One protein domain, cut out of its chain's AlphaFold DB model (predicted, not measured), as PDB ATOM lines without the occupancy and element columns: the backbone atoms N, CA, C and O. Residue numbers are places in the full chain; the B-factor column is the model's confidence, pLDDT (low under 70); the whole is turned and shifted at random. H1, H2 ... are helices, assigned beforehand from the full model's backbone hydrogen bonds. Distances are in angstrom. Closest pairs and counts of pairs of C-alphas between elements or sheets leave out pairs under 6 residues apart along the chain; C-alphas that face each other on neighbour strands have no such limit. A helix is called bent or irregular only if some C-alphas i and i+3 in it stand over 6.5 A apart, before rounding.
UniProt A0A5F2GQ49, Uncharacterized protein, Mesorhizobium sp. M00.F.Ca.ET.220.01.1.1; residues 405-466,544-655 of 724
ATOM      1  N   GLU A 405     -32.465 -44.153 -44.541       74.19
ATOM      2  CA  GLU A 405     -33.236 -45.352 -44.872       74.19
ATOM      3  C   GLU A 405     -34.202 -45.769 -43.741       74.19
ATOM      4  O   GLU A 405     -35.271 -46.312 -44.012       74.19
ATOM      5  N   ALA A 406     -33.899 -45.440 -42.477       75.56
ATOM      6  CA  ALA A 406     -34.808 -45.661 -41.347       75.56
ATOM      7  C   ALA A 406     -36.120 -44.853 -41.452       75.56
ATOM      8  O   ALA A 406     -37.103 -45.189 -40.796       75.56
ATOM      9  N   PHE A 407     -36.149 -43.810 -42.289       80.31
ATOM     10  CA  PHE A 407     -37.333 -43.009 -42.606       80.31
ATOM     11  C   PHE A 407     -38.023 -43.423 -43.909       80.31
ATOM     12  O   PHE A 407     -38.975 -42.764 -44.304       80.31
ATOM     13  N   GLU A 408     -37.582 -44.491 -44.582       79.44
ATOM     14  CA  GLU A 408     -38.332 -45.062 -45.713       79.44
ATOM     15  C   GLU A 408     -39.536 -45.880 -45.238       79.44
ATOM     16  O   GLU A 408     -40.470 -46.095 -46.009       79.44
ATOM     17  N   PHE A 409     -39.513 -46.349 -43.981       82.50
ATOM     18  CA  PHE A 409     -40.582 -47.126 -43.342       82.50
ATOM     19  C   PHE A 409     -41.083 -48.288 -44.217       82.50
ATOM     20  O   PHE A 409     -42.281 -48.451 -44.435       82.50
ATOM     21  N   GLY A 410     -40.150 -49.065 -44.783       73.50
ATOM     22  CA  GLY A 410     -40.475 -50.183 -45.678       73.50
ATOM     23  C   GLY A 410     -41.110 -49.758 -47.009       73.50
ATOM     24  O   GLY A 410     -41.867 -50.527 -47.591       73.50
ATOM     25  N   GLY A 411     -40.836 -48.534 -47.473       71.12
ATOM     26  CA  GLY A 411     -41.436 -47.941 -48.672       71.12
ATOM     27  C   GLY A 411     -42.711 -47.134 -48.407       71.12
ATOM     28  O   GLY A 411     -43.309 -46.640 -49.358       71.12
ATOM     29  N   GLY A 412     -43.124 -46.976 -47.144       70.88
ATOM     30  CA  GLY A 412     -44.276 -46.160 -46.746       70.88
ATOM     31  C   GLY A 412     -44.042 -44.643 -46.804       70.88
ATOM     32  O   GLY A 412     -45.007 -43.888 -46.885       70.88
ATOM     33  N   ASP A 413     -42.784 -44.184 -46.795       77.88
ATOM     34  CA  ASP A 413     -42.412 -42.764 -46.951       77.88
ATOM     35  C   ASP A 413     -41.142 -42.612 -47.813       77.88
ATOM     36  O   ASP A 413     -40.099 -42.158 -47.333       77.88
ATOM     37  N   PRO A 414     -41.175 -43.004 -49.101       66.56
ATOM     38  CA  PRO A 414     -39.979 -43.071 -49.949       66.56
ATOM     39  C   PRO A 414     -39.318 -41.702 -50.187       66.56
ATOM     40  O   PRO A 414     -38.128 -41.638 -50.504       66.56
ATOM     41  N   ASP A 415     -40.070 -40.616 -49.989       68.25
ATOM     42  CA  ASP A 415     -39.615 -39.230 -50.139       68.25
ATOM     43  C   ASP A 415     -39.084 -38.620 -48.824       68.25
ATOM     44  O   ASP A 415     -38.621 -37.469 -48.798       68.25
ATOM     45  N   GLY A 416     -39.161 -39.371 -47.716       74.38
ATOM     46  CA  GLY A 416     -38.760 -38.929 -46.381       74.38
ATOM     47  C   GLY A 416     -39.562 -37.719 -45.898       74.38
ATOM     48  O   GLY A 416     -39.005 -36.784 -45.310       74.38
ATOM     49  N   SER A 417     -40.862 -37.675 -46.190       81.88
ATOM     50  CA  SER A 417     -41.741 -36.558 -45.845       81.88
ATOM     51  C   SER A 417     -41.856 -36.333 -44.334       81.88
ATOM     52  O   SER A 417     -42.041 -35.182 -43.912       81.88
ATOM     53  N   LEU A 418     -41.733 -37.385 -43.518       86.06
ATOM     54  CA  LEU A 418     -41.622 -37.268 -42.069       86.06
ATOM     55  C   LEU A 418     -40.263 -36.673 -41.700       86.06
ATOM     56  O   LEU A 418     -40.237 -35.676 -40.988       86.06
ATOM     57  N   LEU A 419     -39.150 -37.175 -42.247       85.44
ATOM     58  CA  LEU A 419     -37.822 -36.612 -41.973       85.44
ATOM     59  C   LEU A 419     -37.749 -35.112 -42.296       85.44
ATOM     60  O   LEU A 419     -37.253 -34.329 -41.486       85.44
ATOM     61  N   ASN A 420     -38.288 -34.696 -43.446       82.75
ATOM     62  CA  ASN A 420     -38.359 -33.284 -43.832       82.75
ATOM     63  C   ASN A 420     -39.152 -32.448 -42.814       82.75
ATOM     64  O   ASN A 420     -38.773 -31.317 -42.510       82.75
ATOM     65  N   HIS A 421     -40.232 -33.008 -42.259       86.56
ATOM     66  CA  HIS A 421     -41.022 -32.365 -41.205       86.56
ATOM     67  C   HIS A 421     -40.240 -32.233 -39.892       86.56
ATOM     68  O   HIS A 421     -40.284 -31.181 -39.247       86.56
ATOM     69  N   LEU A 422     -39.490 -33.275 -39.520       87.94
ATOM     70  CA  LEU A 422     -38.668 -33.305 -38.308       87.94
ATOM     71  C   LEU A 422     -37.581 -32.223 -38.330       87.94
ATOM     72  O   LEU A 422     -37.432 -31.487 -37.355       87.94
ATOM     73  N   VAL A 423     -36.867 -32.071 -39.451       83.31
ATOM     74  CA  VAL A 423     -35.784 -31.073 -39.578       83.31
ATOM     75  C   VAL A 423     -36.281 -29.636 -39.730       83.31
ATOM     76  O   VAL A 423     -35.512 -28.698 -39.522       83.31
ATOM     77  N   ALA A 424     -37.558 -29.436 -40.065       82.12
ATOM     78  CA  ALA A 424     -38.168 -28.111 -40.171       82.12
ATOM     79  C   ALA A 424     -38.476 -27.469 -38.803       82.12
ATOM     80  O   ALA A 424     -38.865 -26.301 -38.741       82.12
ATOM     81  N   ALA A 425     -38.317 -28.205 -37.698       77.19
ATOM     82  CA  ALA A 425     -38.552 -27.674 -36.363       77.19
ATOM     83  C   ALA A 425     -37.539 -26.559 -36.023       77.19
ATOM     84  O   ALA A 425     -36.352 -26.814 -35.830       77.19
ATOM     85  N   GLY A 426     -38.008 -25.313 -35.879       72.62
ATOM     86  CA  GLY A 426     -37.186 -24.182 -35.415       72.62
ATOM     87  C   GLY A 426     -36.745 -24.332 -33.953       72.62
ATOM     88  O   GLY A 426     -37.310 -25.154 -33.247       72.62
ATOM     89  N   ASP A 427     -35.771 -23.543 -33.478       67.88
ATOM     90  CA  ASP A 427     -35.048 -23.749 -32.200       67.88
ATOM     91  C   ASP A 427     -35.905 -23.703 -30.905       67.88
ATOM     92  O   ASP A 427     -35.475 -24.220 -29.872       67.88
ATOM     93  N   GLY A 428     -37.113 -23.129 -30.940       69.88
ATOM     94  CA  GLY A 428     -38.030 -23.023 -29.790       69.88
ATOM     95  C   GLY A 428     -38.967 -24.224 -29.599       69.88
ATOM     96  O   GLY A 428     -38.873 -25.219 -30.313       69.88
ATOM     97  N   ALA A 429     -39.900 -24.141 -28.642       75.12
ATOM     98  CA  ALA A 429     -40.956 -25.150 -28.501       75.12
ATOM     99  C   ALA A 429     -41.767 -25.273 -29.812       75.12
ATOM    100  O   ALA A 429     -42.008 -24.253 -30.467       75.12
ATOM    101  N   PRO A 430     -42.180 -26.488 -30.220       87.12
ATOM    102  CA  PRO A 430     -42.884 -26.674 -31.482       87.12
ATOM    103  C   PRO A 430     -44.249 -25.977 -31.463       87.12
ATOM    104  O   PRO A 430     -44.989 -26.042 -30.481       87.12
ATOM    105  N   GLY A 431     -44.590 -25.322 -32.574       86.56
ATOM    106  CA  GLY A 431     -45.901 -24.702 -32.757       86.56
ATOM    107  C   GLY A 431     -47.022 -25.737 -32.879       86.56
ATOM    108  O   GLY A 431     -46.802 -26.880 -33.280       86.56
ATOM    109  N   THR A 432     -48.254 -25.320 -32.591       87.50
ATOM    110  CA  THR A 432     -49.446 -26.184 -32.656       87.50
ATOM    111  C   THR A 432     -49.677 -26.776 -34.047       87.50
ATOM    112  O   THR A 432     -49.997 -27.957 -34.154       87.50
ATOM    113  N   THR A 433     -49.460 -25.999 -35.113       87.50
ATOM    114  CA  THR A 433     -49.540 -26.483 -36.503       87.50
ATOM    115  C   THR A 433     -48.524 -27.588 -36.772       87.50
ATOM    116  O   THR A 433     -48.883 -28.638 -37.290       87.50
ATOM    117  N   TRP A 434     -47.274 -27.396 -36.336       91.62
ATOM    118  CA  TRP A 434     -46.218 -28.395 -36.513       91.62
ATOM    119  C   TRP A 434     -46.563 -29.709 -35.804       91.62
ATOM    120  O   TRP A 434     -46.350 -30.781 -36.366       91.62
ATOM    121  N   LEU A 435     -47.133 -29.634 -34.595       92.75
ATOM    122  CA  LEU A 435     -47.550 -30.811 -33.825       92.75
ATOM    123  C   LEU A 435     -48.695 -31.573 -34.500       92.75
ATOM    124  O   LEU A 435     -48.607 -32.793 -34.602       92.75
ATOM    125  N   LYS A 436     -49.725 -30.869 -34.990       89.56
ATOM    126  CA  LYS A 436     -50.854 -31.482 -35.713       89.56
ATOM    127  C   LYS A 436     -50.403 -32.157 -37.008       89.56
ATOM    128  O   LYS A 436     -50.835 -33.264 -37.319       89.56
ATOM    129  N   ASP A 437     -49.512 -31.508 -37.751       88.50
ATOM    130  CA  ASP A 437     -48.954 -32.084 -38.973       88.50
ATOM    131  C   ASP A 437     -48.060 -33.292 -38.688       88.50
ATOM    132  O   ASP A 437     -48.107 -34.271 -39.434       88.50
ATOM    133  N   CYS A 438     -47.292 -33.253 -37.596       93.50
ATOM    134  CA  CYS A 438     -46.480 -34.378 -37.141       93.50
ATOM    135  C   CYS A 438     -47.363 -35.583 -36.794       93.50
ATOM    136  O   CYS A 438     -47.143 -36.675 -37.303       93.50
ATOM    137  N   GLU A 439     -48.410 -35.364 -35.997       93.56
ATOM    138  CA  GLU A 439     -49.378 -36.390 -35.603       93.56
ATOM    139  C   GLU A 439     -50.067 -37.025 -36.817       93.56
ATOM    140  O   GLU A 439     -50.103 -38.247 -36.934       93.56
ATOM    141  N   ARG A 440     -50.512 -36.214 -37.785       92.50
ATOM    142  CA  ARG A 440     -51.094 -36.707 -39.043       92.50
ATOM    143  C   ARG A 440     -50.123 -37.592 -39.832       92.50
ATOM    144  O   ARG A 440     -50.536 -38.620 -40.364       92.50
ATOM    145  N   LYS A 441     -48.849 -37.198 -39.925       91.69
ATOM    146  CA  LYS A 441     -47.811 -37.973 -40.629       91.69
ATOM    147  C   LYS A 441     -47.491 -39.280 -39.907       91.69
ATOM    148  O   LYS A 441     -47.376 -40.313 -40.553       91.69
ATOM    149  N   ILE A 442     -47.400 -39.244 -38.578       94.94
ATOM    150  CA  ILE A 442     -47.176 -40.430 -37.744       94.94
ATOM    151  C   ILE A 442     -48.352 -41.408 -37.868       94.94
ATOM    152  O   ILE A 442     -48.136 -42.600 -38.061       94.94
ATOM    153  N   ALA A 443     -49.589 -40.909 -37.828       91.44
ATOM    154  CA  ALA A 443     -50.786 -41.731 -37.981       91.44
ATOM    155  C   ALA A 443     -50.869 -42.399 -39.366       91.44
ATOM    156  O   ALA A 443     -51.280 -43.551 -39.456       91.44
ATOM    157  N   ALA A 444     -50.443 -41.706 -40.429       90.00
ATOM    158  CA  ALA A 444     -50.413 -42.259 -41.786       90.00
ATOM    159  C   ALA A 444     -49.407 -43.415 -41.951       90.00
ATOM    160  O   ALA A 444     -49.629 -44.296 -42.777       90.00
ATOM    161  N   LEU A 445     -48.322 -43.410 -41.172       91.25
ATOM    162  CA  LEU A 445     -47.254 -44.414 -41.229       91.25
ATOM    163  C   LEU A 445     -47.425 -45.542 -40.203       91.25
ATOM    164  O   LEU A 445     -46.872 -46.623 -40.384       91.25
ATOM    165  N   GLY A 446     -48.193 -45.300 -39.140       93.44
ATOM    166  CA  GLY A 446     -48.398 -46.234 -38.037       93.44
ATOM    167  C   GLY A 446     -47.409 -46.020 -36.888       93.44
ATOM    168  O   GLY A 446     -46.208 -45.834 -37.080       93.44
ATOM    169  N   HIS A 447     -47.921 -46.059 -35.654       93.00
ATOM    170  CA  HIS A 447     -47.132 -45.755 -34.453       93.00
ATOM    171  C   HIS A 447     -45.971 -46.732 -34.229       93.00
ATOM    172  O   HIS A 447     -44.895 -46.300 -33.822       93.00
ATOM    173  N   ASP A 448     -46.177 -48.024 -34.499       92.31
ATOM    174  CA  ASP A 448     -45.143 -49.056 -34.356       92.31
ATOM    175  C   ASP A 448     -44.013 -48.856 -35.360       92.31
ATOM    176  O   ASP A 448     -42.855 -48.722 -34.977       92.31
ATOM    177  N   THR A 449     -44.366 -48.718 -36.636       92.12
ATOM    178  CA  THR A 449     -43.420 -48.500 -37.731       92.12
ATOM    179  C   THR A 449     -42.580 -47.243 -37.518       92.12
ATOM    180  O   THR A 449     -41.364 -47.263 -37.712       92.12
ATOM    181  N   VAL A 450     -43.203 -46.151 -37.062       93.88
ATOM    182  CA  VAL A 450     -42.486 -44.909 -36.746       93.88
ATOM    183  C   VAL A 450     -41.566 -45.087 -35.540       93.88
ATOM    184  O   VAL A 450     -40.416 -44.650 -35.588       93.88
ATOM    185  N   ALA A 451     -42.037 -45.725 -34.464       91.62
ATOM    186  CA  ALA A 451     -41.218 -45.971 -33.280       91.62
ATOM    187  C   ALA A 451     -40.006 -46.863 -33.600       91.62
ATOM    188  O   ALA A 451     -38.908 -46.598 -33.106       91.62
ATOM    189  N   ASP A 452     -40.178 -47.867 -34.459       89.25
ATOM    190  CA  ASP A 452     -39.103 -48.746 -34.919       89.25
ATOM    191  C   ASP A 452     -38.091 -48.000 -35.793       89.25
ATOM    192  O   ASP A 452     -36.888 -48.112 -35.550       89.25
ATOM    193  N   GLY A 453     -38.549 -47.168 -36.735       88.06
ATOM    194  CA  GLY A 453     -37.653 -46.332 -37.539       88.06
ATOM    195  C   GLY A 453     -36.898 -45.298 -36.696       88.06
ATOM    196  O   GLY A 453     -35.690 -45.122 -36.860       88.06
ATOM    197  N   PHE A 454     -37.556 -44.676 -35.709       92.06
ATOM    198  CA  PHE A 454     -36.882 -43.799 -34.743       92.06
ATOM    199  C   PHE A 454     -35.853 -44.566 -33.912       92.06
ATOM    200  O   PHE A 454     -34.734 -44.084 -33.745       92.06
ATOM    201  N   ARG A 455     -36.190 -45.765 -33.419       86.69
ATOM    202  CA  ARG A 455     -35.253 -46.619 -32.678       86.69
ATOM    203  C   ARG A 455     -34.043 -46.976 -33.532       86.69
ATOM    204  O   ARG A 455     -32.922 -46.848 -33.056       86.69
ATOM    205  N   GLN A 456     -34.264 -47.392 -34.776       81.06
ATOM    206  CA  GLN A 456     -33.205 -47.748 -35.713       81.06
ATOM    207  C   GLN A 456     -32.272 -46.557 -35.959       81.06
ATOM    208  O   GLN A 456     -31.061 -46.695 -35.803       81.06
ATOM    209  N   TRP A 457     -32.834 -45.375 -36.223       83.94
ATOM    210  CA  TRP A 457     -32.043 -44.166 -36.442       83.94
ATOM    211  C   TRP A 457     -31.253 -43.732 -35.201       83.94
ATOM    212  O   TRP A 457     -30.101 -43.314 -35.305       83.94
ATOM    213  N   LEU A 458     -31.862 -43.836 -34.016       80.88
ATOM    214  CA  LEU A 458     -31.240 -43.473 -32.741       80.88
ATOM    215  C   LEU A 458     -30.249 -44.525 -32.235       80.88
ATOM    216  O   LEU A 458     -29.429 -44.207 -31.378       80.88
ATOM    217  N   LYS A 459     -30.288 -45.756 -32.749       75.19
ATOM    218  CA  LYS A 459     -29.461 -46.872 -32.281       75.19
ATOM    219  C   LYS A 459     -27.968 -46.511 -32.173       75.19
ATOM    220  O   LYS A 459     -27.422 -46.676 -31.088       75.19
ATOM    221  N   PRO A 460     -27.314 -45.914 -33.193       65.31
ATOM    222  CA  PRO A 460     -25.895 -45.552 -33.102       65.31
ATOM    223  C   PRO A 460     -25.605 -44.388 -32.139       65.31
ATOM    224  O   PRO A 460     -24.459 -44.179 -31.748       65.31
ATOM    225  N   LEU A 461     -26.622 -43.592 -31.795       71.75
ATOM    226  CA  LEU A 461     -26.526 -42.491 -30.837       71.75
ATOM    227  C   LEU A 461     -26.677 -42.982 -29.390       71.75
ATOM    228  O   LEU A 461     -26.005 -42.465 -28.496       71.75
ATOM    229  N   CYS A 462     -27.581 -43.936 -29.186       69.19
ATOM    230  CA  CYS A 462     -28.085 -44.368 -27.890       69.19
ATOM    231  C   CYS A 462     -27.432 -45.650 -27.358       69.19
ATOM    232  O   CYS A 462     -27.360 -45.829 -26.142       69.19
ATOM    233  N   GLU A 463     -26.959 -46.540 -28.233       58.12
ATOM    234  CA  GLU A 463     -26.188 -47.704 -27.806       58.12
ATOM    235  C   GLU A 463     -24.748 -47.273 -27.489       58.12
ATOM    236  O   GLU A 463     -24.101 -46.618 -28.315       58.12
ATOM    237  N   PRO A 464     -24.211 -47.624 -26.306       46.62
ATOM    238  CA  PRO A 464     -22.787 -47.490 -26.069       46.62
ATOM    239  C   PRO A 464     -22.084 -48.391 -27.082       46.62
ATOM    240  O   PRO A 464     -22.197 -49.612 -27.008       46.62
ATOM    241  N   ALA A 465     -21.382 -47.792 -28.050       43.59
ATOM    242  CA  ALA A 465     -20.708 -48.537 -29.116       43.59
ATOM    243  C   ALA A 465     -19.721 -49.582 -28.563       43.59
ATOM    244  O   ALA A 465     -19.386 -50.529 -29.266       43.59
ATOM    245  N   LEU A 466     -19.303 -49.441 -27.302       40.12
ATOM    246  CA  LEU A 466     -18.559 -50.422 -26.524       40.12
ATOM    247  C   LEU A 466     -19.086 -50.390 -25.073       40.12
ATOM    248  O   LEU A 466     -19.280 -49.284 -24.556       40.12
ATOM    249  N   GLU A 544     -19.940 -33.423 -29.768       59.66
ATOM    250  CA  GLU A 544     -21.123 -32.661 -30.171       59.66
ATOM    251  C   GLU A 544     -21.681 -33.200 -31.490       59.66
ATOM    252  O   GLU A 544     -20.936 -33.457 -32.432       59.66
ATOM    253  N   LEU A 545     -22.998 -33.377 -31.565       65.00
ATOM    254  CA  LEU A 545     -23.664 -33.797 -32.796       65.00
ATOM    255  C   LEU A 545     -23.507 -32.736 -33.896       65.00
ATOM    256  O   LEU A 545     -23.545 -31.535 -33.613       65.00
ATOM    257  N   SER A 546     -23.407 -33.166 -35.161       66.12
ATOM    258  CA  SER A 546     -23.445 -32.239 -36.301       66.12
ATOM    259  C   SER A 546     -24.738 -31.425 -36.277       66.12
ATOM    260  O   SER A 546     -25.762 -31.917 -35.797       66.12
ATOM    261  N   PRO A 547     -24.753 -30.213 -36.857       68.06
ATOM    262  CA  PRO A 547     -25.982 -29.433 -36.988       68.06
ATOM    263  C   PRO A 547     -27.148 -30.221 -37.608       68.06
ATOM    264  O   PRO A 547     -28.274 -30.112 -37.128       68.06
ATOM    265  N   ASP A 548     -26.871 -31.060 -38.611       70.19
ATOM    266  CA  ASP A 548     -27.879 -31.893 -39.274       70.19
ATOM    267  C   ASP A 548     -28.412 -32.993 -38.347       70.19
ATOM    268  O   ASP A 548     -29.624 -33.161 -38.216       70.19
ATOM    269  N   ASN A 549     -27.536 -33.690 -37.619       74.50
ATOM    270  CA  ASN A 549     -27.961 -34.724 -36.674       74.50
ATOM    271  C   ASN A 549     -28.660 -34.125 -35.450       74.50
ATOM    272  O   ASN A 549     -29.591 -34.735 -34.933       74.50
ATOM    273  N   VAL A 550     -28.284 -32.914 -35.023       79.88
ATOM    274  CA  VAL A 550     -29.047 -32.154 -34.023       79.88
ATOM    275  C   VAL A 550     -30.446 -31.851 -34.543       79.88
ATOM    276  O   VAL A 550     -31.400 -32.028 -33.793       79.88
ATOM    277  N   ALA A 551     -30.596 -31.410 -35.796       82.12
ATOM    278  CA  ALA A 551     -31.908 -31.108 -36.364       82.12
ATOM    279  C   ALA A 551     -32.811 -32.351 -36.388       82.12
ATOM    280  O   ALA A 551     -33.954 -32.286 -35.933       82.12
ATOM    281  N   VAL A 552     -32.279 -33.492 -36.840       84.88
ATOM    282  CA  VAL A 552     -33.028 -34.756 -36.893       84.88
ATOM    283  C   VAL A 552     -33.331 -35.291 -35.494       84.88
ATOM    284  O   VAL A 552     -34.496 -35.514 -35.181       84.88
ATOM    285  N   ALA A 553     -32.326 -35.444 -34.624       87.25
ATOM    286  CA  ALA A 553     -32.507 -36.006 -33.284       87.25
ATOM    287  C   ALA A 553     -33.460 -35.157 -32.435       87.25
ATOM    288  O   ALA A 553     -34.308 -35.681 -31.714       87.25
ATOM    289  N   ARG A 554     -33.372 -33.829 -32.563       90.69
ATOM    290  CA  ARG A 554     -34.318 -32.905 -31.939       90.69
ATOM    291  C   ARG A 554     -35.726 -33.069 -32.504       90.69
ATOM    292  O   ARG A 554     -36.676 -33.093 -31.729       90.69
ATOM    293  N   GLY A 555     -35.867 -33.169 -33.824       92.25
ATOM    294  CA  GLY A 555     -37.154 -33.417 -34.465       92.25
ATOM    295  C   GLY A 555     -37.791 -34.720 -33.977       92.25
ATOM    296  O   GLY A 555     -38.948 -34.700 -33.563       92.25
ATOM    297  N   ILE A 556     -37.020 -35.815 -33.931       94.38
ATOM    298  CA  ILE A 556     -37.443 -37.104 -33.356       94.38
ATOM    299  C   ILE A 556     -37.888 -36.920 -31.903       94.38
ATOM    300  O   ILE A 556     -38.986 -37.343 -31.551       94.38
ATOM    301  N   ALA A 557     -37.084 -36.246 -31.072       95.12
ATOM    302  CA  ALA A 557     -37.424 -35.992 -29.674       95.12
ATOM    303  C   ALA A 557     -38.794 -35.314 -29.539       95.12
ATOM    304  O   ALA A 557     -39.631 -35.790 -28.781       95.12
ATOM    305  N   LEU A 558     -39.057 -34.262 -30.323       96.00
ATOM    306  CA  LEU A 558     -40.351 -33.570 -30.329       96.00
ATOM    307  C   LEU A 558     -41.495 -34.460 -30.842       96.00
ATOM    308  O   LEU A 558     -42.599 -34.419 -30.294       96.00
ATOM    309  N   ALA A 559     -41.244 -35.265 -31.875       95.75
ATOM    310  CA  ALA A 559     -42.221 -36.179 -32.460       95.75
ATOM    311  C   ALA A 559     -42.616 -37.323 -31.513       95.75
ATOM    312  O   ALA A 559     -43.777 -37.724 -31.505       95.75
ATOM    313  N   LEU A 560     -41.701 -37.790 -30.652       96.06
ATOM    314  CA  LEU A 560     -41.990 -38.808 -29.633       96.06
ATOM    315  C   LEU A 560     -43.113 -38.375 -28.676       96.06
ATOM    316  O   LEU A 560     -43.865 -39.217 -28.204       96.06
ATOM    317  N   SER A 561     -43.320 -37.069 -28.465       94.56
ATOM    318  CA  SER A 561     -44.463 -36.562 -27.684       94.56
ATOM    319  C   SER A 561     -45.838 -36.798 -28.331       94.56
ATOM    320  O   SER A 561     -46.857 -36.447 -27.730       94.56
ATOM    321  N   ARG A 562     -45.885 -37.275 -29.584       95.00
ATOM    322  CA  ARG A 562     -47.100 -37.645 -30.336       95.00
ATOM    323  C   ARG A 562     -47.288 -39.161 -30.450       95.00
ATOM    324  O   ARG A 562     -48.273 -39.594 -31.032       95.00
ATOM    325  N   LEU A 563     -46.363 -39.956 -29.914       94.75
ATOM    326  CA  LEU A 563     -46.492 -41.409 -29.848       94.75
ATOM    327  C   LEU A 563     -47.089 -41.844 -28.497       94.75
ATOM    328  O   LEU A 563     -47.010 -41.094 -27.519       94.75
ATOM    329  N   PRO A 564     -47.664 -43.059 -28.418       92.25
ATOM    330  CA  PRO A 564     -48.052 -43.675 -27.152       92.25
ATOM    331  C   PRO A 564     -46.889 -43.714 -26.150       92.25
ATOM    332  O   PRO A 564     -45.737 -43.947 -26.530       92.25
ATOM    333  N   ALA A 565     -47.184 -43.478 -24.869       88.88
ATOM    334  CA  ALA A 565     -46.165 -43.306 -23.830       88.88
ATOM    335  C   ALA A 565     -45.254 -44.535 -23.662       88.88
ATOM    336  O   ALA A 565     -44.052 -44.366 -23.471       88.88
ATOM    337  N   ASP A 566     -45.793 -45.749 -23.813       87.00
ATOM    338  CA  ASP A 566     -45.054 -47.020 -23.756       87.00
ATOM    339  C   ASP A 566     -43.965 -47.127 -24.838       87.00
ATOM    340  O   ASP A 566     -42.918 -47.735 -24.613       87.00
ATOM    341  N   LYS A 567     -44.172 -46.486 -25.994       89.56
ATOM    342  CA  LYS A 567     -43.201 -46.443 -27.101       89.56
ATOM    343  C   LYS A 567     -42.255 -45.253 -26.983       89.56
ATOM    344  O   LYS A 567     -41.064 -45.367 -27.273       89.56
ATOM    345  N   ALA A 568     -42.793 -44.104 -26.580       92.56
ATOM    346  CA  ALA A 568     -42.065 -42.844 -26.536       92.56
ATOM    347  C   ALA A 568     -41.037 -42.790 -25.399       92.56
ATOM    348  O   ALA A 568     -39.920 -42.307 -25.594       92.56
ATOM    349  N   LEU A 569     -41.409 -43.282 -24.216       89.38
ATOM    350  CA  LEU A 569     -40.645 -43.101 -22.986       89.38
ATOM    351  C   LEU A 569     -39.253 -43.759 -23.019       89.38
ATOM    352  O   LEU A 569     -38.284 -43.044 -22.750       89.38
ATOM    353  N   PRO A 570     -39.085 -45.031 -23.440       86.69
ATOM    354  CA  PRO A 570     -37.756 -45.645 -23.519       86.69
ATOM    355  C   PRO A 570     -36.811 -44.906 -24.479       86.69
ATOM    356  O   PRO A 570     -35.624 -44.738 -24.193       86.69
ATOM    357  N   LEU A 571     -37.340 -44.421 -25.609       89.25
ATOM    358  CA  LEU A 571     -36.564 -43.681 -26.607       89.25
ATOM    359  C   LEU A 571     -36.166 -42.291 -26.095       89.25
ATOM    360  O   LEU A 571     -35.020 -41.881 -26.279       89.25
ATOM    361  N   LEU A 572     -37.081 -41.584 -25.424       92.50
ATOM    362  CA  LEU A 572     -36.816 -40.274 -24.824       92.50
ATOM    363  C   LEU A 572     -35.779 -40.351 -23.700       92.50
ATOM    364  O   LEU A 572     -34.890 -39.504 -23.646       92.50
ATOM    365  N   GLU A 573     -35.864 -41.357 -22.826       84.81
ATOM    366  CA  GLU A 573     -34.885 -41.564 -21.754       84.81
ATOM    367  C   GLU A 573     -33.494 -41.868 -22.299       84.81
ATOM    368  O   GLU A 573     -32.509 -41.249 -21.887       84.81
ATOM    369  N   SER A 574     -33.423 -42.791 -23.258       83.06
ATOM    370  CA  SER A 574     -32.169 -43.177 -23.894       83.06
ATOM    371  C   SER A 574     -31.520 -41.988 -24.614       83.06
ATOM    372  O   SER A 574     -30.345 -41.687 -24.393       83.06
ATOM    373  N   LEU A 575     -32.308 -41.225 -25.380       87.75
ATOM    374  CA  LEU A 575     -31.833 -40.050 -26.107       87.75
ATOM    375  C   LEU A 575     -31.423 -38.899 -25.174       87.75
ATOM    376  O   LEU A 575     -30.390 -38.259 -25.397       87.75
ATOM    377  N   ALA A 576     -32.189 -38.633 -24.113       86.94
ATOM    378  CA  ALA A 576     -31.828 -37.634 -23.109       86.94
ATOM    379  C   ALA A 576     -30.523 -38.014 -22.395       86.94
ATOM    380  O   ALA A 576     -29.639 -37.169 -22.238       86.94
ATOM    381  N   GLY A 577     -30.368 -39.292 -22.036       77.38
ATOM    382  CA  GLY A 577     -29.138 -39.833 -21.464       77.38
ATOM    383  C   GLY A 577     -27.938 -39.659 -22.396       77.38
ATOM    384  O   GLY A 577     -26.896 -39.167 -21.970       77.38
ATOM    385  N   ALA A 578     -28.104 -39.968 -23.681       75.50
ATOM    386  CA  ALA A 578     -27.047 -39.831 -24.678       75.50
ATOM    387  C   ALA A 578     -26.658 -38.368 -24.972       75.50
ATOM    388  O   ALA A 578     -25.541 -38.112 -25.421       75.50
ATOM    389  N   THR A 579     -27.554 -37.396 -24.749       77.81
ATOM    390  CA  THR A 579     -27.354 -36.004 -25.205       77.81
ATOM    391  C   THR A 579     -27.074 -34.986 -24.109       77.81
ATOM    392  O   THR A 579     -26.349 -34.027 -24.390       77.81
ATOM    393  N   LEU A 580     -27.618 -35.169 -22.900       75.19
ATOM    394  CA  LEU A 580     -27.481 -34.239 -21.766       75.19
ATOM    395  C   LEU A 580     -26.432 -34.659 -20.746       75.19
ATOM    396  O   LEU A 580     -25.968 -33.823 -19.973       75.19
ATOM    397  N   ILE A 581     -26.066 -35.937 -20.716       68.00
ATOM    398  CA  ILE A 581     -25.069 -36.421 -19.773       68.00
ATOM    399  C   ILE A 581     -23.693 -36.082 -20.324       68.00
ATOM    400  O   ILE A 581     -23.391 -36.305 -21.499       68.00
ATOM    401  N   LYS A 582     -22.871 -35.485 -19.466       62.03
ATOM    402  CA  LYS A 582     -21.525 -35.053 -19.819       62.03
ATOM    403  C   LYS A 582     -20.690 -36.245 -20.272       62.03
ATOM    404  O   LYS A 582     -20.515 -37.207 -19.531       62.03
ATOM    405  N   THR A 583     -20.158 -36.152 -21.484       52.19
ATOM    406  CA  THR A 583     -19.288 -37.157 -22.103       52.19
ATOM    407  C   THR A 583     -18.021 -36.461 -22.629       52.19
ATOM    408  O   THR A 583     -18.061 -35.293 -23.019       52.19
ATOM    409  N   GLY A 584     -16.857 -37.123 -22.548       44.50
ATOM    410  CA  GLY A 584     -15.561 -36.594 -23.012       44.50
ATOM    411  C   GLY A 584     -14.458 -36.500 -21.944       44.50
ATOM    412  O   GLY A 584     -14.708 -36.667 -20.752       44.50
ATOM    413  N   HIS A 585     -13.230 -36.181 -22.386       37.84
ATOM    414  CA  HIS A 585     -11.932 -36.304 -21.675       37.84
ATOM    415  C   HIS A 585     -11.824 -35.611 -20.288       37.84
ATOM    416  O   HIS A 585     -10.854 -35.826 -19.554       37.84
ATOM    417  N   TYR A 586     -12.828 -34.807 -19.907       36.06
ATOM    418  CA  TYR A 586     -12.938 -34.112 -18.615       36.06
ATOM    419  C   TYR A 586     -14.380 -33.985 -18.080       36.06
ATOM    420  O   TYR A 586     -14.600 -33.208 -17.152       36.06
ATOM    421  N   GLY A 587     -15.374 -34.661 -18.676       48.72
ATOM    422  CA  GLY A 587     -16.780 -34.530 -18.259       48.72
ATOM    423  C   GLY A 587     -17.328 -33.098 -18.368       48.72
ATOM    424  O   GLY A 587     -18.104 -32.667 -17.524       48.72
ATOM    425  N   ARG A 588     -16.886 -32.312 -19.362       49.34
ATOM    426  CA  ARG A 588     -17.250 -30.883 -19.497       49.34
ATOM    427  C   ARG A 588     -18.232 -30.577 -20.626       49.34
ATOM    428  O   ARG A 588     -18.786 -29.484 -20.639       49.34
ATOM    429  N   THR A 589     -18.447 -31.507 -21.548       56.47
ATOM    430  CA  THR A 589     -19.222 -31.293 -22.777       56.47
ATOM    431  C   THR A 589     -20.413 -32.235 -22.842       56.47
ATOM    432  O   THR A 589     -20.336 -33.376 -22.392       56.47
ATOM    433  N   VAL A 590     -21.520 -31.754 -23.399       67.12
ATOM    434  CA  VAL A 590     -22.730 -32.542 -23.672       67.12
ATOM    435  C   VAL A 590     -22.904 -32.650 -25.182       67.12
ATOM    436  O   VAL A 590     -22.519 -31.733 -25.905       67.12
ATOM    437  N   ARG A 591     -23.485 -33.745 -25.682       70.69
ATOM    438  CA  ARG A 591     -23.535 -33.980 -27.138       70.69
ATOM    439  C   ARG A 591     -24.511 -33.054 -27.857       70.69
ATOM    440  O   ARG A 591     -24.292 -32.711 -29.016       70.69
ATOM    441  N   SER A 592     -25.602 -32.654 -27.197       80.25
ATOM    442  CA  SER A 592     -26.521 -31.645 -27.730       80.25
ATOM    443  C   SER A 592     -27.490 -31.133 -26.665       80.25
ATOM    444  O   SER A 592     -28.484 -31.789 -26.350       80.25
ATOM    445  N   GLN A 593     -27.278 -29.902 -26.187       82.25
ATOM    446  CA  GLN A 593     -28.253 -29.229 -25.315       82.25
ATOM    447  C   GLN A 593     -29.617 -29.061 -26.002       82.25
ATOM    448  O   GLN A 593     -30.651 -29.205 -25.358       82.25
ATOM    449  N   LYS A 594     -29.636 -28.801 -27.318       86.00
ATOM    450  CA  LYS A 594     -30.873 -28.613 -28.096       86.00
ATOM    451  C   LYS A 594     -31.719 -29.885 -28.164       86.00
ATOM    452  O   LYS A 594     -32.932 -29.822 -27.971       86.00
ATOM    453  N   THR A 595     -31.084 -31.025 -28.436       88.12
ATOM    454  CA  THR A 595     -31.767 -32.327 -28.493       88.12
ATOM    455  C   THR A 595     -32.237 -32.743 -27.105       88.12
ATOM    456  O   THR A 595     -33.392 -33.126 -26.928       88.12
ATOM    457  N   GLY A 596     -31.378 -32.570 -26.102       87.88
ATOM    458  CA  GLY A 596     -31.717 -32.841 -24.715       87.88
ATOM    459  C   GLY A 596     -32.898 -32.020 -24.198       87.88
ATOM    460  O   GLY A 596     -33.828 -32.570 -23.616       87.88
ATOM    461  N   ALA A 597     -32.919 -30.714 -24.479       89.00
ATOM    462  CA  ALA A 597     -34.037 -29.842 -24.124       89.00
ATOM    463  C   ALA A 597     -35.356 -30.280 -24.784       89.00
ATOM    464  O   ALA A 597     -36.410 -30.213 -24.153       89.00
ATOM    465  N   ALA A 598     -35.309 -30.768 -26.028       92.69
ATOM    466  CA  ALA A 598     -36.482 -31.326 -26.697       92.69
ATOM    467  C   ALA A 598     -36.960 -32.641 -26.060       92.69
ATOM    468  O   ALA A 598     -38.170 -32.862 -25.983       92.69
ATOM    469  N   CYS A 599     -36.049 -33.479 -25.555       93.50
ATOM    470  CA  CYS A 599     -36.417 -34.687 -24.813       93.50
ATOM    471  C   CYS A 599     -37.111 -34.335 -23.493       93.50
ATOM    472  O   CYS A 599     -38.195 -34.842 -23.219       93.50
ATOM    473  N   VAL A 600     -36.530 -33.409 -22.721       92.75
ATOM    474  CA  VAL A 600     -37.101 -32.913 -21.456       92.75
ATOM    475  C   VAL A 600     -38.491 -32.318 -21.680       92.75
ATOM    476  O   VAL A 600     -39.434 -32.664 -20.971       92.75
ATOM    477  N   TRP A 601     -38.648 -31.479 -22.710       93.56
ATOM    478  CA  TRP A 601     -39.956 -30.934 -23.074       93.56
ATOM    479  C   TRP A 601     -40.961 -32.043 -23.410       93.56
ATOM    480  O   TRP A 601     -42.087 -32.009 -22.920       93.56
ATOM    481  N   SER A 602     -40.551 -33.036 -24.203       94.81
ATOM    482  CA  SER A 602     -41.429 -34.120 -24.663       94.81
ATOM    483  C   SER A 602     -41.851 -35.058 -23.540       94.81
ATOM    484  O   SER A 602     -43.022 -35.423 -23.488       94.81
ATOM    485  N   LEU A 603     -40.956 -35.369 -22.596       92.62
ATOM    486  CA  LEU A 603     -41.294 -36.090 -21.363       92.62
ATOM    487  C   LEU A 603     -42.360 -35.329 -20.559       92.62
ATOM    488  O   LEU A 603     -43.366 -35.915 -20.165       92.62
ATOM    489  N   GLY A 604     -42.212 -34.007 -20.419       91.00
ATOM    490  CA  GLY A 604     -43.236 -33.157 -19.800       91.00
ATOM    491  C   GLY A 604     -44.577 -33.160 -20.553       91.00
ATOM    492  O   GLY A 604     -45.636 -32.983 -19.955       91.00
ATOM    493  N   GLN A 605     -44.561 -33.391 -21.871       92.50
ATOM    494  CA  GLN A 605     -45.779 -33.481 -22.675       92.50
ATOM    495  C   GLN A 605     -46.493 -34.829 -22.592       92.50
ATOM    496  O   GLN A 605     -47.700 -34.837 -22.835       92.50
ATOM    497  N   LEU A 606     -45.812 -35.929 -22.262       90.38
ATOM    498  CA  LEU A 606     -46.472 -37.229 -22.104       90.38
ATOM    499  C   LEU A 606     -47.478 -37.204 -20.950       90.38
ATOM    500  O   LEU A 606     -48.546 -37.796 -21.067       90.38
ATOM    501  N   GLY A 607     -47.168 -36.472 -19.873       79.19
ATOM    502  CA  GLY A 607     -48.083 -36.300 -18.743       79.19
ATOM    503  C   GLY A 607     -48.412 -37.618 -18.041       79.19
ATOM    504  O   GLY A 607     -49.558 -37.834 -17.671       79.19
ATOM    505  N   THR A 608     -47.430 -38.512 -17.899       83.19
ATOM    506  CA  THR A 608     -47.556 -39.790 -17.182       83.19
ATOM    507  C   THR A 608     -46.640 -39.814 -15.956       83.19
ATOM    508  O   THR A 608     -45.634 -39.101 -15.911       83.19
ATOM    509  N   ALA A 609     -46.962 -40.650 -14.963       78.44
ATOM    510  CA  ALA A 609     -46.108 -40.846 -13.788       78.44
ATOM    511  C   ALA A 609     -44.716 -41.384 -14.175       78.44
ATOM    512  O   ALA A 609     -43.705 -40.893 -13.682       78.44
ATOM    513  N   ASP A 610     -44.653 -42.304 -15.142       79.62
ATOM    514  CA  ASP A 610     -43.393 -42.846 -15.664       79.62
ATOM    515  C   ASP A 610     -42.497 -41.763 -16.275       79.62
ATOM    516  O   ASP A 610     -41.291 -41.736 -16.027       79.62
ATOM    517  N   ALA A 611     -43.079 -40.805 -17.006       83.56
ATOM    518  CA  ALA A 611     -42.324 -39.679 -17.549       83.56
ATOM    519  C   ALA A 611     -41.808 -38.735 -16.444       83.56
ATOM    520  O   ALA A 611     -40.737 -38.142 -16.586       83.56
ATOM    521  N   ALA A 612     -42.527 -38.620 -15.323       82.06
ATOM    522  CA  ALA A 612     -42.060 -37.884 -14.149       82.06
ATOM    523  C   ALA A 612     -40.863 -38.579 -13.481       82.06
ATOM    524  O   ALA A 612     -39.872 -37.921 -13.155       82.06
ATOM    525  N   TYR A 613     -40.909 -39.909 -13.347       77.81
ATOM    526  CA  TYR A 613     -39.776 -40.699 -12.856       77.81
ATOM    527  C   TYR A 613     -38.547 -40.549 -13.765       77.81
ATOM    528  O   TYR A 613     -37.440 -40.317 -13.272       77.81
ATOM    529  N   ALA A 614     -38.741 -40.588 -15.086       81.00
ATOM    530  CA  ALA A 614     -37.697 -40.344 -16.080       81.00
ATOM    531  C   ALA A 614     -37.007 -38.980 -15.889       81.00
ATOM    532  O   ALA A 614     -35.777 -38.883 -15.834       81.00
ATOM    533  N   LEU A 615     -37.806 -37.918 -15.738       86.56
ATOM    534  CA  LEU A 615     -37.324 -36.561 -15.467       86.56
ATOM    535  C   LEU A 615     -36.570 -36.483 -14.131       86.56
ATOM    536  O   LEU A 615     -35.506 -35.863 -14.066       86.56
ATOM    537  N   GLY A 616     -37.057 -37.171 -13.094       79.19
ATOM    538  CA  GLY A 616     -36.384 -37.301 -11.799       79.19
ATOM    539  C   GLY A 616     -35.005 -37.951 -11.893       79.19
ATOM    540  O   GLY A 616     -34.031 -37.413 -11.357       79.19
ATOM    541  N   ARG A 617     -34.892 -39.066 -12.627       78.56
ATOM    542  CA  ARG A 617     -33.612 -39.740 -12.896       78.56
ATOM    543  C   ARG A 617     -32.627 -38.830 -13.626       78.56
ATOM    544  O   ARG A 617     -31.463 -38.747 -13.231       78.56
ATOM    545  N   LEU A 618     -33.084 -38.120 -14.661       80.75
ATOM    546  CA  LEU A 618     -32.250 -37.169 -15.407       80.75
ATOM    547  C   LEU A 618     -31.757 -36.031 -14.509       80.75
ATOM    548  O   LEU A 618     -30.565 -35.726 -14.511       80.75
ATOM    549  N   ARG A 619     -32.644 -35.462 -13.683       83.06
ATOM    550  CA  ARG A 619     -32.320 -34.367 -12.756       83.06
ATOM    551  C   ARG A 619     -31.173 -34.711 -11.805       83.06
ATOM    552  O   ARG A 619     -30.366 -33.843 -11.500       83.06
ATOM    553  N   ARG A 620     -31.077 -35.966 -11.350       77.25
ATOM    554  CA  ARG A 620     -30.008 -36.429 -10.439       77.25
ATOM    555  C   ARG A 620     -28.654 -36.619 -11.127       77.25
ATOM    556  O   ARG A 620     -27.629 -36.600 -10.456       77.25
ATOM    557  N   ARG A 621     -28.648 -36.830 -12.446       70.62
ATOM    558  CA  ARG A 621     -27.436 -37.097 -13.245       70.62
ATOM    559  C   ARG A 621     -26.847 -35.835 -13.883       70.62
ATOM    560  O   ARG A 621     -25.773 -35.910 -14.475       70.62
ATOM    561  N   ILE A 622     -27.544 -34.703 -13.795       75.00
ATOM    562  CA  ILE A 622     -27.193 -33.444 -14.457       75.00
ATOM    563  C   ILE A 622     -26.805 -32.408 -13.403       75.00
ATOM    564  O   ILE A 622     -27.526 -32.192 -12.436       75.00
ATOM    565  N   ASP A 623     -25.675 -31.738 -13.613       70.69
ATOM    566  CA  ASP A 623     -25.167 -30.665 -12.750       70.69
ATOM    567  C   ASP A 623     -25.396 -29.254 -13.335       70.69
ATOM    568  O   ASP A 623     -25.199 -28.246 -12.653       70.69
ATOM    569  N   ASP A 624     -25.840 -29.160 -14.592       74.75
ATOM    570  CA  ASP A 624     -26.148 -27.897 -15.262       74.75
ATOM    571  C   ASP A 624     -27.457 -27.287 -14.730       74.75
ATOM    572  O   ASP A 624     -28.558 -27.792 -14.966       74.75
ATOM    573  N   LYS A 625     -27.336 -26.143 -14.047       80.31
ATOM    574  CA  LYS A 625     -28.461 -25.416 -13.435       80.31
ATOM    575  C   LYS A 625     -29.531 -24.976 -14.440       80.31
ATOM    576  O   LYS A 625     -30.703 -24.897 -14.073       80.31
ATOM    577  N   VAL A 626     -29.159 -24.672 -15.685       81.94
ATOM    578  CA  VAL A 626     -30.110 -24.260 -16.731       81.94
ATOM    579  C   VAL A 626     -30.954 -25.453 -17.169       81.94
ATOM    580  O   VAL A 626     -32.167 -25.321 -17.343       81.94
ATOM    581  N   VAL A 627     -30.327 -26.623 -17.298       81.56
ATOM    582  CA  VAL A 627     -31.017 -27.868 -17.653       81.56
ATOM    583  C   VAL A 627     -31.877 -28.375 -16.492       81.56
ATOM    584  O   VAL A 627     -33.008 -28.786 -16.716       81.56
ATOM    585  N   ILE A 628     -31.413 -28.269 -15.244       85.19
ATOM    586  CA  ILE A 628     -32.242 -28.588 -14.067       85.19
ATOM    587  C   ILE A 628     -33.519 -27.736 -14.065       85.19
ATOM    588  O   ILE A 628     -34.614 -28.274 -13.938       85.19
ATOM    589  N   LYS A 629     -33.409 -26.424 -14.320       87.38
ATOM    590  CA  LYS A 629     -34.578 -25.535 -14.393       87.38
ATOM    591  C   LYS A 629     -35.546 -25.911 -15.523       87.38
ATOM    592  O   LYS A 629     -36.754 -25.717 -15.389       87.38
ATOM    593  N   SER A 630     -35.043 -26.418 -16.650       88.06
ATOM    594  CA  SER A 630     -35.914 -26.884 -17.736       88.06
ATOM    595  C   SER A 630     -36.616 -28.199 -17.388       88.06
ATOM    596  O   SER A 630     -37.768 -28.376 -17.782       88.06
ATOM    597  N   ILE A 631     -35.968 -29.071 -16.606       88.75
ATOM    598  CA  ILE A 631     -36.571 -30.286 -16.045       88.75
ATOM    599  C   ILE A 631     -37.668 -29.934 -15.039       88.75
ATOM    600  O   ILE A 631     -38.762 -30.482 -15.140       88.75
ATOM    601  N   ASP A 632     -37.422 -28.983 -14.135       88.62
ATOM    602  CA  ASP A 632     -38.421 -28.542 -13.154       88.62
ATOM    603  C   ASP A 632     -39.685 -28.011 -13.866       88.62
ATOM    604  O   ASP A 632     -40.802 -28.432 -13.567       88.62
ATOM    605  N   LYS A 633     -39.517 -27.205 -14.926       89.50
ATOM    606  CA  LYS A 633     -40.634 -26.737 -15.768       89.50
ATOM    607  C   LYS A 633     -41.363 -27.875 -16.501       89.50
ATOM    608  O   LYS A 633     -42.564 -27.787 -16.757       89.50
ATOM    609  N   ALA A 634     -40.649 -28.928 -16.898       90.12
ATOM    610  CA  ALA A 634     -41.263 -30.092 -17.532       90.12
ATOM    611  C   ALA A 634     -42.078 -30.926 -16.530       90.12
ATOM    612  O   ALA A 634     -43.145 -31.418 -16.897       90.12
ATOM    613  N   LEU A 635     -41.621 -31.035 -15.277       85.75
ATOM    614  CA  LEU A 635     -42.370 -31.665 -14.184       85.75
ATOM    615  C   LEU A 635     -43.661 -30.896 -13.872       85.75
ATOM    616  O   LEU A 635     -44.716 -31.516 -13.778       85.75
ATOM    617  N   GLU A 636     -43.615 -29.562 -13.816       87.25
ATOM    618  CA  GLU A 636     -44.814 -28.715 -13.672       87.25
ATOM    619  C   GLU A 636     -45.819 -28.933 -14.817       87.25
ATOM    620  O   GLU A 636     -47.028 -29.057 -14.596       87.25
ATOM    621  N   ALA A 637     -45.323 -29.006 -16.057       86.31
ATOM    622  CA  ALA A 637     -46.159 -29.252 -17.229       86.31
ATOM    623  C   ALA A 637     -46.798 -30.650 -17.206       86.31
ATOM    624  O   ALA A 637     -47.965 -30.788 -17.575       86.31
ATOM    625  N   ALA A 638     -46.063 -31.670 -16.752       83.69
ATOM    626  CA  ALA A 638     -46.591 -33.018 -16.571       83.69
ATOM    627  C   ALA A 638     -47.635 -33.068 -15.443       83.69
ATOM    628  O   ALA A 638     -48.704 -33.650 -15.634       83.69
ATOM    629  N   GLY A 639     -47.374 -32.400 -14.315       78.38
ATOM    630  CA  GLY A 639     -48.300 -32.303 -13.183       78.38
ATOM    631  C   GLY A 639     -49.617 -31.652 -13.569       78.38
ATOM    632  O   GLY A 639     -50.679 -32.214 -13.323       78.38
ATOM    633  N   SER A 640     -49.551 -30.548 -14.315       82.06
ATOM    634  CA  SER A 640     -50.738 -29.850 -14.822       82.06
ATOM    635  C   SER A 640     -51.661 -30.762 -15.646       82.06
ATOM    636  O   SER A 640     -52.876 -30.585 -15.620       82.06
ATOM    637  N   LYS A 641     -51.113 -31.754 -16.363       81.06
ATOM    638  CA  LYS A 641     -51.908 -32.733 -17.131       81.06
ATOM    639  C   LYS A 641     -52.513 -33.836 -16.268       81.06
ATOM    640  O   LYS A 641     -53.560 -34.366 -16.619       81.06
ATOM    641  N   LEU A 642     -51.858 -34.166 -15.160       78.38
ATOM    642  CA  LEU A 642     -52.308 -35.158 -14.185       78.38
ATOM    643  C   LEU A 642     -53.189 -34.554 -13.078       78.38
ATOM    644  O   LEU A 642     -53.685 -35.291 -12.232       78.38
ATOM    645  N   GLY A 643     -53.383 -33.230 -13.072       78.38
ATOM    646  CA  GLY A 643     -54.071 -32.520 -11.991       78.38
ATOM    647  C   GLY A 643     -53.263 -32.459 -10.689       78.38
ATOM    648  O   GLY A 643     -53.852 -32.310  -9.623       78.38
ATOM    649  N   LEU A 644     -51.939 -32.594 -10.772       77.69
ATOM    650  CA  LEU A 644     -50.998 -32.582  -9.650       77.69
ATOM    651  C   LEU A 644     -50.176 -31.288  -9.640       77.69
ATOM    652  O   LEU A 644     -49.914 -30.701 -10.696       77.69
ATOM    653  N   SER A 645     -49.750 -30.843  -8.456       74.38
ATOM    654  CA  SER A 645     -48.857 -29.688  -8.345       74.38
ATOM    655  C   SER A 645     -47.425 -30.038  -8.783       74.38
ATOM    656  O   SER A 645     -47.046 -31.207  -8.869       74.38
ATOM    657  N   GLY A 646     -46.609 -29.020  -9.074       65.38
ATOM    658  CA  GLY A 646     -45.189 -29.224  -9.385       65.38
ATOM    659  C   GLY A 646     -44.418 -29.884  -8.236       65.38
ATOM    660  O   GLY A 646     -43.556 -30.723  -8.493       65.38
ATOM    661  N   ASP A 647     -44.785 -29.568  -6.993       67.69
ATOM    662  CA  ASP A 647     -44.181 -30.140  -5.788       67.69
ATOM    663  C   ASP A 647     -44.550 -31.626  -5.638       67.69
ATOM    664  O   ASP A 647     -43.660 -32.458  -5.464       67.69
ATOM    665  N   ASP A 648     -45.820 -31.996  -5.854       69.69
ATOM    666  CA  ASP A 648     -46.258 -33.407  -5.859       69.69
ATOM    667  C   ASP A 648     -45.520 -34.221  -6.935       69.69
ATOM    668  O   ASP A 648     -45.138 -35.375  -6.735       69.69
ATOM    669  N   MET A 649     -45.281 -33.612  -8.099       69.94
ATOM    670  CA  MET A 649     -44.536 -34.248  -9.187       69.94
ATOM    671  C   MET A 649     -43.050 -34.401  -8.872       69.94
ATOM    672  O   MET A 649     -42.441 -35.381  -9.304       69.94
ATOM    673  N   GLN A 650     -42.459 -33.467  -8.123       65.25
ATOM    674  CA  GLN A 650     -41.100 -33.621  -7.612       65.25
ATOM    675  C   GLN A 650     -41.026 -34.738  -6.571       65.25
ATOM    676  O   GLN A 650     -40.095 -35.538  -6.632       65.25
ATOM    677  N   GLU A 651     -42.014 -34.863  -5.684       66.75
ATOM    678  CA  GLU A 651     -42.094 -35.981  -4.736       66.75
ATOM    679  C   GLU A 651     -42.190 -37.331  -5.460       66.75
ATOM    680  O   GLU A 651     -41.425 -38.250  -5.155       66.75
ATOM    681  N   ILE A 652     -43.037 -37.430  -6.493       67.69
ATOM    682  CA  ILE A 652     -43.108 -38.603  -7.380       67.69
ATOM    683  C   ILE A 652     -41.736 -38.855  -8.018       67.69
ATOM    684  O   ILE A 652     -41.185 -39.947  -7.894       67.69
ATOM    685  N   ALA A 653     -41.115 -37.840  -8.616       61.03
ATOM    686  CA  ALA A 653     -39.792 -37.940  -9.229       61.03
ATOM    687  C   ALA A 653     -38.664 -38.296  -8.233       61.03
ATOM    688  O   ALA A 653     -37.602 -38.779  -8.644       61.03
ATOM    689  N   MET A 654     -38.860 -38.074  -6.928       58.41
ATOM    690  CA  MET A 654     -37.904 -38.343  -5.843       58.41
ATOM    691  C   MET A 654     -38.140 -39.672  -5.112       58.41
ATOM    692  O   MET A 654     -37.237 -40.126  -4.410       58.41
ATOM    693  N   ALA A 655     -39.275 -40.350  -5.323       58.12
ATOM    694  CA  ALA A 655     -39.671 -41.580  -4.619       58.12
ATOM    695  C   ALA A 655     -38.790 -42.830  -4.888       58.12
ATOM    696  O   ALA A 655     -39.067 -43.931  -4.409       58.12
TER     697      ALA A 655
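What this domain is: This is residues 405 to 466 and 544 to 655 of the 724 residues of an uncharacterized protein of Mesorhizobium sp. M00.F.Ca.ET.220.01.1.1 (UniProt A0A5F2GQ49). Six helices stand nearly side by side in a slab of two layers, H3, H5 and H7 in one and H4, H6 and H8 in the other, the two layers running opposite ways. H1 and H2 cover one end of the slab, H9 lies across the other, and the loop of residues 581 to 592 reaches out beyond the ends of H5 and H6. The printed part has 174 residues with nine named helices, H1 to H9 in chain order, and no named strand; its class is all helix, and H3 to H8 form an up and down bundle, each helix running against the one before it. It is compact, with a radius of gyration of the C-alphas of 15.6 A and spans of 45 by 43 by 27 A.

How they stand to each other: H8, residues 625 to 642, touches H6, residues 593 to 606, the same way at a shallow tilt of 17 degrees; their closest C-alphas, of Ala 634 and Gly 604, are 4.3 A apart. H8 forms a helical hairpin with H7, residues 609 to 621, at a shallow tilt of 11 degrees, closest at the C-alphas of Ile 628 and Arg 619, 5.9 A. H9, residues 646 to 654, touches H7 and is only just about perpendicular to it at 72 degrees, closest at the C-alphas of Ala 653 and Gly 616, 4.3 A. H6 touches H4, residues 547 to 560, the same way at a shallow tilt of 7 degrees, closest at the C-alphas of Thr 595 and Arg 554, 4.3 A. H5, residues 565 to 580, touches H3, residues 447 to 462, the same way at a shallow tilt of 19 degrees, closest at the C-alphas of Ala 578 and Cys 462, 5.7 A. H1, residues 417 to 423, touches H4 at a steep tilt of 68 degrees, closest at the C-alphas of Leu 422 and Gly 555, 4.1 A. H2, residues 432 to 445, and H4 only just touch, with 3 pairs of C-alphas within 8 A, H2 with residues 435 to 439 alone; the closest, of Cys 438 and Ala 559, are 6.6 A apart. H3 and H8 are apart. Every O i to N i+4 pair is within hydrogen-bond range in H1, H2, H4, H6, H7 and H9; the counts are 10 of 12 in H3 and in H5, and 13 of 14 in H8.

Where its parts are: H1 begins at C-alpha 417, (-41.741, -36.558, -45.845), and H9 ends at C-alpha 654, (-37.904, -38.343, -5.843). From first to last C-alpha H8 measures 25.8 A, H5 20.9 A and H2 20.3 A. H3 has a kink of 33 degrees near residue 456 and is irregular, with C-alphas 457 and 460 7.1 A apart; H5 is only just irregular, with C-alphas 567 and 570 6.6 A apart.

The domain as a whole: The C-alphas farthest apart, of Gly 411 and Asp 647, are 46.5 A apart. Residues 467 to 543 are not printed, and C-alphas 466 and 544 are 18.3 A apart across that cut, on the link from H3 to H4. The link from H5 to H6 is long, with 12 residues. Mean pLDDT of the printed part is 80.0; 34 residues are under 70, among them 581 to 590 and 646 to 655.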